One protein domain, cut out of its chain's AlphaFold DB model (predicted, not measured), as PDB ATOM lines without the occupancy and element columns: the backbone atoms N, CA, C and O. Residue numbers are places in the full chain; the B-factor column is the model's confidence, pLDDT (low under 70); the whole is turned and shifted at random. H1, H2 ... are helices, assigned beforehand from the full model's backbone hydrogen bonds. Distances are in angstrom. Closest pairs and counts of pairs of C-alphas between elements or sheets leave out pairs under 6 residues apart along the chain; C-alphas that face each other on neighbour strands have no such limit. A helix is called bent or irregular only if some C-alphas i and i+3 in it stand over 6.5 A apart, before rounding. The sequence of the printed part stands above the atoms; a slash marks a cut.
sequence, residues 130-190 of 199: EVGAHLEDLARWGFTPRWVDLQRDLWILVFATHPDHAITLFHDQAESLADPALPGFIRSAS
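Overview. This is residues 130 to 190 of the 199 residues of the protein "DNA-binding transcriptional regulator, MerR family" of Streptomyces sp. yr375 (UniProt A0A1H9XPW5). Three helices stand as a small up-and-down bundle, their centres making a triangle: the longest, H2, pairs with H1 on one side and H3 on another. The turn between H2 and H3 sticks out at one end, at residues 160 to 165, and the short H4 lies near the other end, apart from the three. The printed part has 61 residues with four named helices, H1, H2, H3 and H4 along the chain, and no named strand; the class is all helix. It is compact, with a radius of gyration of the C-alphas of 11.6 A, and spans 32 by 21 by 19 A.

Along the chain. H2 is residues 145 to 161, 24.3 A long, from C-alpha 145 at (-25.087, -54.075, 38.776). H3 is residues 163 to 178, 22.8 A long, and irregular: C-alphas 164 and 167 are 7.2 A apart. H1 is residues 130 to 140, 15.3 A long, from C-alpha 130 at (-32.911, -37.498, 36.481). H4 is residues 184 to 188, ending at C-alpha 188 at (-23.070, -55.087, 51.246).

Arrangement. H2 and H1 form a helical hairpin and touch, the closest C-alphas being those of Val 148 and Leu 135, 6.2 A apart; they run opposite ways at a shallow tilt of 14 degrees. H2 and H3 form another and touch through residues 155 to 159 and 166 to 170 alone, with the C-alphas of Phe 159 and Ala 166 closest at 5.3 A; they run opposite ways at a shallow tilt of 27 degrees. H1 and H3 are close but not clearly touching, with closest C-alphas His 134 and Ala 174 at 7.2 A. H4 is apart from H1, H2 and H3. Every O i to N i+4 pair is within hydrogen-bond range in H1, H2 and H4, and 10 of 12 in H3.

Size, cuts and confidence. The two C-alphas farthest apart are those of Asp 164 and Ser 188, at 32.3 A. The printed part has no cut, and the three links between helices are tight. The mean pLDDT of the printed part is 79.6, and residues 180 to 190 are under 70.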
ATOM      1  N   GLU A 130     -33.414 -37.590  35.104       86.19
ATOM      2  CA  GLU A 130     -32.911 -37.498  36.481       86.19
ATOM      3  C   GLU A 130     -32.794 -38.870  37.158       86.19
ATOM      4  O   GLU A 130     -31.808 -39.145  37.839       86.19
ATOM      5  N   VAL A 131     -33.741 -39.777  36.900       88.38
ATOM      6  CA  VAL A 131     -33.671 -41.158  37.398       88.38
ATOM      7  C   VAL A 131     -32.536 -41.916  36.716       88.38
ATOM      8  O   VAL A 131     -31.811 -42.659  37.370       88.38
ATOM      9  N   GLY A 132     -32.343 -41.698  35.411       86.69
ATOM     10  CA  GLY A 132     -31.213 -42.264  34.672       86.69
ATOM     11  C   GLY A 132     -29.864 -41.862  35.274       86.69
ATOM     12  O   GLY A 132     -29.049 -42.733  35.572       86.69
ATOM     13  N   ALA A 133     -29.672 -40.566  35.531       87.69
ATOM     14  CA  ALA A 133     -28.461 -40.040  36.159       87.69
ATOM     15  C   ALA A 133     -28.236 -40.616  37.570       87.69
ATOM     16  O   ALA A 133     -27.127 -41.032  37.901       87.69
ATOM     17  N   HIS A 134     -29.292 -40.734  38.379       89.06
ATOM     18  CA  HIS A 134     -29.184 -41.324  39.713       89.06
ATOM     19  C   HIS A 134     -28.795 -42.813  39.683       89.06
ATOM     20  O   HIS A 134     -28.006 -43.266  40.507       89.06
ATOM     21  N   LEU A 135     -29.288 -43.597  38.720       88.56
ATOM     22  CA  LEU A 135     -28.868 -44.998  38.563       88.56
ATOM     23  C   LEU A 135     -27.375 -45.117  38.209       88.56
ATOM     24  O   LEU A 135     -26.706 -46.048  38.665       88.56
ATOM     25  N   GLU A 136     -26.840 -44.170  37.435       87.38
ATOM     26  CA  GLU A 136     -25.401 -44.073  37.166       87.38
ATOM     27  C   GLU A 136     -24.614 -43.689  38.429       87.38
ATOM     28  O   GLU A 136     -23.551 -44.258  38.687       87.38
ATOM     29  N   ASP A 137     -25.142 -42.781  39.255       88.12
ATOM     30  CA  ASP A 137     -24.563 -42.427  40.559       88.12
ATOM     31  C   ASP A 137     -24.480 -43.626  41.498       88.12
ATOM     32  O   ASP A 137     -23.425 -43.884  42.075       88.12
ATOM     33  N   LEU A 138     -25.547 -44.421  41.589       85.12
ATOM     34  CA  LEU A 138     -25.571 -45.639  42.399       85.12
ATOM     35  C   LEU A 138     -24.474 -46.622  41.965       85.12
ATOM     36  O   LEU A 138     -23.749 -47.160  42.807       85.12
ATOM     37  N   ALA A 139     -24.283 -46.817  40.658       84.69
ATOM     38  CA  ALA A 139     -23.185 -47.638  40.152       84.69
ATOM     39  C   ALA A 139     -21.809 -47.063  40.551       84.69
ATOM     40  O   ALA A 139     -20.925 -47.810  40.979       84.69
ATOM     41  N   ARG A 140     -21.635 -45.735  40.481       83.44
ATOM     42  CA  ARG A 140     -20.401 -45.047  40.908       83.44
ATOM     43  C   ARG A 140     -20.150 -45.130  42.415       83.44
ATOM     44  O   ARG A 140     -18.996 -45.216  42.826       83.44
ATOM     45  N   TRP A 141     -21.199 -45.143  43.232       84.62
ATOM     46  CA  TRP A 141     -21.121 -45.286  44.692       84.62
ATOM     47  C   TRP A 141     -20.887 -46.732  45.156       84.62
ATOM     48  O   TRP A 141     -20.814 -46.993  46.359       84.62
ATOM     49  N   GLY A 142     -20.721 -47.670  44.217       80.25
ATOM     50  CA  GLY A 142     -20.327 -49.049  44.496       80.25
ATOM     51  C   GLY A 142     -21.492 -50.012  44.714       80.25
ATOM     52  O   GLY A 142     -21.271 -51.119  45.209       80.25
ATOM     53  N   PHE A 143     -22.720 -49.636  44.346       83.81
ATOM     54  CA  PHE A 143     -23.830 -50.588  44.306       83.81
ATOM     55  C   PHE A 143     -23.624 -51.607  43.177       83.81
ATOM     56  O   PHE A 143     -23.143 -51.287  42.090       83.81
ATOM     57  N   THR A 144     -23.996 -52.865  43.425       84.25
ATOM     58  CA  THR A 144     -23.820 -53.942  42.435       84.25
ATOM     59  C   THR A 144     -24.696 -53.723  41.193       84.25
ATOM     60  O   THR A 144     -25.822 -53.242  41.348       84.25
ATOM     61  N   PRO A 145     -24.276 -54.180  39.994       81.44
ATOM     62  CA  PRO A 145     -25.087 -54.075  38.776       81.44
ATOM     63  C   PRO A 145     -26.496 -54.658  38.934       81.44
ATOM     64  O   PRO A 145     -27.473 -54.012  38.578       81.44
ATOM     65  N   ARG A 146     -26.619 -55.821  39.592       83.81
ATOM     66  CA  ARG A 146     -27.914 -56.462  39.879       83.81
ATOM     67  C   ARG A 146     -28.852 -55.561  40.685       83.81
ATOM     68  O   ARG A 146     -30.057 -55.575  40.462       83.81
ATOM     69  N   TRP A 147     -28.318 -54.816  41.648       84.00
ATOM     70  CA  TRP A 147     -29.115 -53.916  42.479       84.00
ATOM     71  C   TRP A 147     -29.541 -52.663  41.704       84.00
ATOM     72  O   TRP A 147     -30.684 -52.232  41.821       84.00
ATOM     73  N   VAL A 148     -28.656 -52.126  40.857       85.06
ATOM     74  CA  VAL A 148     -28.966 -51.000  39.961       85.06
ATOM     75  C   VAL A 148     -30.038 -51.390  38.936       85.06
ATOM     76  O   VAL A 148     -30.964 -50.617  38.706       85.06
ATOM     77  N   ASP A 149     -29.973 -52.599  38.374       83.00
ATOM     78  CA  ASP A 149     -30.998 -53.102  37.451       83.00
ATOM     79  C   ASP A 149     -32.352 -53.296  38.156       83.00
ATOM     80  O   ASP A 149     -33.380 -52.887  37.625       83.00
ATOM     81  N   LEU A 150     -32.364 -53.807  39.394       84.94
ATOM     82  CA  LEU A 150     -33.592 -53.895  40.198       84.94
ATOM     83  C   LEU A 150     -34.203 -52.517  40.487       84.94
ATOM     84  O   LEU A 150     -35.420 -52.369  40.428       84.94
ATOM     85  N   GLN A 151     -33.379 -51.505  40.778       89.00
ATOM     86  CA  GLN A 151     -33.857 -50.129  40.935       89.00
ATOM     87  C   GLN A 151     -34.407 -49.565  39.626       89.00
ATOM     88  O   GLN A 151     -35.458 -48.930  39.632       89.00
ATOM     89  N   ARG A 152     -33.740 -49.821  38.495       87.94
ATOM     90  CA  ARG A 152     -34.234 -49.425  37.173       87.94
ATOM     91  C   ARG A 152     -35.618 -50.016  36.913       87.94
ATOM     92  O   ARG A 152     -36.532 -49.268  36.578       87.94
ATOM     93  N   ASP A 153     -35.779 -51.321  37.099       86.31
ATOM     94  CA  ASP A 153     -37.041 -52.022  36.851       86.31
ATOM     95  C   ASP A 153     -38.151 -51.563  37.807       86.31
ATOM     96  O   ASP A 153     -39.291 -51.354  37.385       86.31
ATOM     97  N   LEU A 154     -37.814 -51.334  39.082       89.12
ATOM     98  CA  LEU A 154     -38.734 -50.773  40.069       89.12
ATOM     99  C   LEU A 154     -39.235 -49.399  39.627       89.12
ATOM    100  O   LEU A 154     -40.444 -49.183  39.562       89.12
ATOM    101  N   TRP A 155     -38.331 -48.480  39.285       90.06
ATOM    102  CA  TRP A 155     -38.732 -47.142  38.866       90.06
ATOM    103  C   TRP A 155     -39.516 -47.172  37.560       90.06
ATOM    104  O   TRP A 155     -40.475 -46.417  37.418       90.06
ATOM    105  N   ILE A 156     -39.190 -48.079  36.634       85.94
ATOM    106  CA  ILE A 156     -39.977 -48.268  35.412       85.94
ATOM    107  C   ILE A 156     -41.426 -48.598  35.769       85.94
ATOM    108  O   ILE A 156     -42.348 -47.989  35.226       85.94
ATOM    109  N   LEU A 157     -41.629 -49.524  36.706       82.81
ATOM    110  CA  LEU A 157     -42.956 -49.925  37.155       82.81
ATOM    111  C   LEU A 157     -43.679 -48.794  37.900       82.81
ATOM    112  O   LEU A 157     -44.862 -48.557  37.658       82.81
ATOM    113  N   VAL A 158     -42.985 -48.078  38.785       85.75
ATOM    114  CA  VAL A 158     -43.565 -46.992  39.587       85.75
ATOM    115  C   VAL A 158     -43.994 -45.824  38.696       85.75
ATOM    116  O   VAL A 158     -45.141 -45.391  38.784       85.75
ATOM    117  N   PHE A 159     -43.147 -45.378  37.763       84.06
ATOM    118  CA  PHE A 159     -43.511 -44.329  36.803       84.06
ATOM    119  C   PHE A 159     -44.600 -44.774  35.820       84.06
ATOM    120  O   PHE A 159     -45.416 -43.955  35.398       84.06
ATOM    121  N   ALA A 160     -44.654 -46.063  35.472       80.38
ATOM    122  CA  ALA A 160     -45.706 -46.594  34.609       80.38
ATOM    123  C   ALA A 160     -47.073 -46.709  35.309       80.38
ATOM    124  O   ALA A 160     -48.099 -46.607  34.639       80.38
ATOM    125  N   THR A 161     -47.103 -46.938  36.625       81.44
ATOM    126  CA  THR A 161     -48.343 -47.215  37.378       81.44
ATOM    127  C   THR A 161     -48.858 -46.022  38.180       81.44
ATOM    128  O   THR A 161     -50.069 -45.876  38.320       81.44
ATOM    129  N   HIS A 162     -47.970 -45.158  38.678       82.38
ATOM    130  CA  HIS A 162     -48.297 -44.035  39.561       82.38
ATOM    131  C   HIS A 162     -47.491 -42.774  39.187       82.38
ATOM    132  O   HIS A 162     -46.722 -42.266  40.008       82.38
ATOM    133  N   PRO A 163     -47.637 -42.247  37.956       76.25
ATOM    134  CA  PRO A 163     -46.777 -41.178  37.442       76.25
ATOM    135  C   PRO A 163     -46.820 -39.891  38.278       76.25
ATOM    136  O   PRO A 163     -45.790 -39.236  38.418       76.25
ATOM    137  N   ASP A 164     -47.970 -39.560  38.875       79.88
ATOM    138  CA  ASP A 164     -48.160 -38.316  39.636       79.88
ATOM    139  C   ASP A 164     -47.384 -38.292  40.966       79.88
ATOM    140  O   ASP A 164     -47.039 -37.223  41.462       79.88
ATOM    141  N   HIS A 165     -47.069 -39.463  41.530       84.31
ATOM    142  CA  HIS A 165     -46.339 -39.594  42.799       84.31
ATOM    143  C   HIS A 165     -44.909 -40.109  42.627       84.31
ATOM    144  O   HIS A 165     -44.081 -39.951  43.525       84.31
ATOM    145  N   ALA A 166     -44.610 -40.725  41.480       85.75
ATOM    146  CA  ALA A 166     -43.341 -41.390  41.220       85.75
ATOM    147  C   ALA A 166     -42.131 -40.466  41.412       85.75
ATOM    148  O   ALA A 166     -41.120 -40.899  41.955       85.75
ATOM    149  N   ILE A 167     -42.244 -39.193  41.015       87.19
ATOM    150  CA  ILE A 167     -41.133 -38.242  41.114       87.19
ATOM    151  C   ILE A 167     -40.814 -37.862  42.566       87.19
ATOM    152  O   ILE A 167     -39.648 -37.809  42.941       87.19
ATOM    153  N   THR A 168     -41.832 -37.674  43.410       88.62
ATOM    154  CA  THR A 168     -41.644 -37.361  44.833       88.62
ATOM    155  C   THR A 168     -41.023 -38.541  45.570       88.62
ATOM    156  O   THR A 168     -40.018 -38.372  46.250       88.62
ATOM    157  N   LEU A 169     -41.555 -39.751  45.355       87.06
ATOM    158  CA  LEU A 169     -40.987 -40.976  45.931       87.06
ATOM    159  C   LEU A 169     -39.536 -41.191  45.489       87.06
ATOM    160  O   LEU A 169     -38.709 -41.657  46.273       87.06
ATOM    161  N   PHE A 170     -39.228 -40.858  44.234       91.44
ATOM    162  CA  PHE A 170     -37.872 -40.927  43.712       91.44
ATOM    163  C   PHE A 170     -36.934 -39.958  44.424       91.44
ATOM    164  O   PHE A 170     -35.864 -40.390  44.841       91.44
ATOM    165  N   HIS A 171     -37.320 -38.691  44.600       89.62
ATOM    166  CA  HIS A 171     -36.486 -37.720  45.309       89.62
ATOM    167  C   HIS A 171     -36.217 -38.145  46.757       89.62
ATOM    168  O   HIS A 171     -35.054 -38.190  47.152       89.62
ATOM    169  N   ASP A 172     -37.246 -38.571  47.497       85.62
ATOM    170  CA  ASP A 172     -37.101 -39.036  48.884       85.62
ATOM    171  C   ASP A 172     -36.117 -40.217  48.991       85.62
ATOM    172  O   ASP A 172     -35.250 -40.277  49.873       85.62
ATOM    173  N   GLN A 173     -36.223 -41.174  48.064       86.69
ATOM    174  CA  GLN A 173     -35.323 -42.322  48.029       86.69
ATOM    175  C   GLN A 173     -33.909 -41.930  47.576       86.69
ATOM    176  O   GLN A 173     -32.932 -42.441  48.127       86.69
ATOM    177  N   ALA A 174     -33.782 -41.045  46.585       87.12
ATOM    178  CA  ALA A 174     -32.499 -40.593  46.061       87.12
ATOM    179  C   ALA A 174     -31.697 -39.832  47.124       87.12
ATOM    180  O   ALA A 174     -30.501 -40.085  47.270       87.12
ATOM    181  N   GLU A 175     -32.355 -38.971  47.907       84.12
ATOM    182  CA  GLU A 175     -31.754 -38.287  49.056       84.12
ATOM    183  C   GLU A 175     -31.302 -39.283  50.123       84.12
ATOM    184  O   GLU A 175     -30.155 -39.237  50.570       84.12
ATOM    185  N   SER A 176     -32.162 -40.247  50.461       79.25
ATOM    186  CA  SER A 176     -31.825 -41.295  51.425       79.25
ATOM    187  C   SER A 176     -30.602 -42.103  50.982       79.25
ATOM    188  O   SER A 176     -29.750 -42.410  51.807       79.25
ATOM    189  N   LEU A 177     -30.492 -42.429  49.687       77.75
ATOM    190  CA  LEU A 177     -29.392 -43.206  49.098       77.75
ATOM    191  C   LEU A 177     -28.085 -42.425  48.918       77.75
ATOM    192  O   LEU A 177     -27.014 -43.039  48.900       77.75
ATOM    193  N   ALA A 178     -28.166 -41.100  48.811       74.62
ATOM    194  CA  ALA A 178     -27.014 -40.209  48.743       74.62
ATOM    195  C   ALA A 178     -26.371 -39.950  50.119       74.62
ATOM    196  O   ALA A 178     -25.229 -39.487  50.173       74.62
ATOM    197  N   ASP A 179     -27.064 -40.262  51.222       70.19
ATOM    198  CA  ASP A 179     -26.553 -40.061  52.577       70.19
ATOM    199  C   ASP A 179     -25.320 -40.958  52.854       70.19
ATOM    200  O   ASP A 179     -25.411 -42.195  52.836       70.19
ATOM    201  N   PRO A 180     -24.135 -40.378  53.141       62.22
ATOM    202  CA  PRO A 180     -22.940 -41.143  53.486       62.22
ATOM    203  C   PRO A 180     -23.071 -41.938  54.796       62.22
ATOM    204  O   PRO A 180     -22.278 -42.861  55.000       62.22
ATOM    205  N   ALA A 181     -24.047 -41.618  55.656       59.88
ATOM    206  CA  ALA A 181     -24.350 -42.337  56.892       59.88
ATOM    207  C   ALA A 181     -25.166 -43.624  56.677       59.88
ATOM    208  O   ALA A 181     -25.378 -44.380  57.632       59.88
ATOM    209  N   LEU A 182     -25.598 -43.916  55.442       59.75
ATOM    210  CA  LEU A 182     -26.286 -45.166  55.141       59.75
ATOM    211  C   LEU A 182     -25.439 -46.375  55.559       59.75
ATOM    212  O   LEU A 182     -24.273 -46.476  55.157       59.75
ATOM    213  N   PRO A 183     -26.010 -47.334  56.313       53.88
ATOM    214  CA  PRO A 183     -25.263 -48.483  56.785       53.88
ATOM    215  C   PRO A 183     -24.606 -49.212  55.615       53.88
ATOM    216  O   PRO A 183     -25.272 -49.578  54.643       53.88
ATOM    217  N   GLY A 184     -23.311 -49.511  55.751       58.28
ATOM    218  CA  GLY A 184     -22.574 -50.357  54.808       58.28
ATOM    219  C   GLY A 184     -23.282 -51.685  54.522       58.28
ATOM    220  O   GLY A 184     -23.084 -52.238  53.450       58.28
ATOM    221  N   PHE A 185     -24.184 -52.120  55.415       54.34
ATOM    222  CA  PHE A 185     -25.123 -53.217  55.204       54.34
ATOM    223  C   PHE A 185     -25.972 -53.071  53.939       54.34
ATOM    224  O   PHE A 185     -26.100 -54.051  53.240       54.34
ATOM    225  N   ILE A 186     -26.523 -51.915  53.562       60.75
ATOM    226  CA  ILE A 186     -27.312 -51.807  52.312       60.75
ATOM    227  C   ILE A 186     -26.393 -51.886  51.082       60.75
ATOM    228  O   ILE A 186     -26.742 -52.519  50.083       60.75
ATOM    229  N   ARG A 187     -25.171 -51.342  51.185       60.41
ATOM    230  CA  ARG A 187     -24.126 -51.500  50.158       60.41
ATOM    231  C   ARG A 187     -23.646 -52.960  50.049       60.41
ATOM    232  O   ARG A 187     -23.362 -53.411  48.943       60.41
ATOM    233  N   SER A 188     -23.610 -53.715  51.157       54.81
ATOM    234  CA  SER A 188     -23.070 -55.087  51.246       54.81
ATOM    235  C   SER A 188     -24.111 -56.224  51.238       54.81
ATOM    236  O   SER A 188     -23.777 -57.358  50.906       54.81
ATOM    237  N   ALA A 189     -25.371 -55.964  51.593       49.31
ATOM    238  CA  ALA A 189     -26.493 -56.919  51.617       49.31
ATOM    239  C   ALA A 189     -27.044 -57.210  50.213       49.31
ATOM    240  O   ALA A 189     -27.900 -58.071  50.037       49.31
ATOM    241  N   SER A 190     -26.472 -56.553  49.204       51.06
ATOM    242  CA  SER A 190     -26.494 -56.920  47.788       51.06
ATOM    243  C   SER A 190     -25.838 -58.284  47.489       51.06
ATOM    244  O   SER A 190     -25.971 -58.792  46.377       51.06
TER     245      SER A 190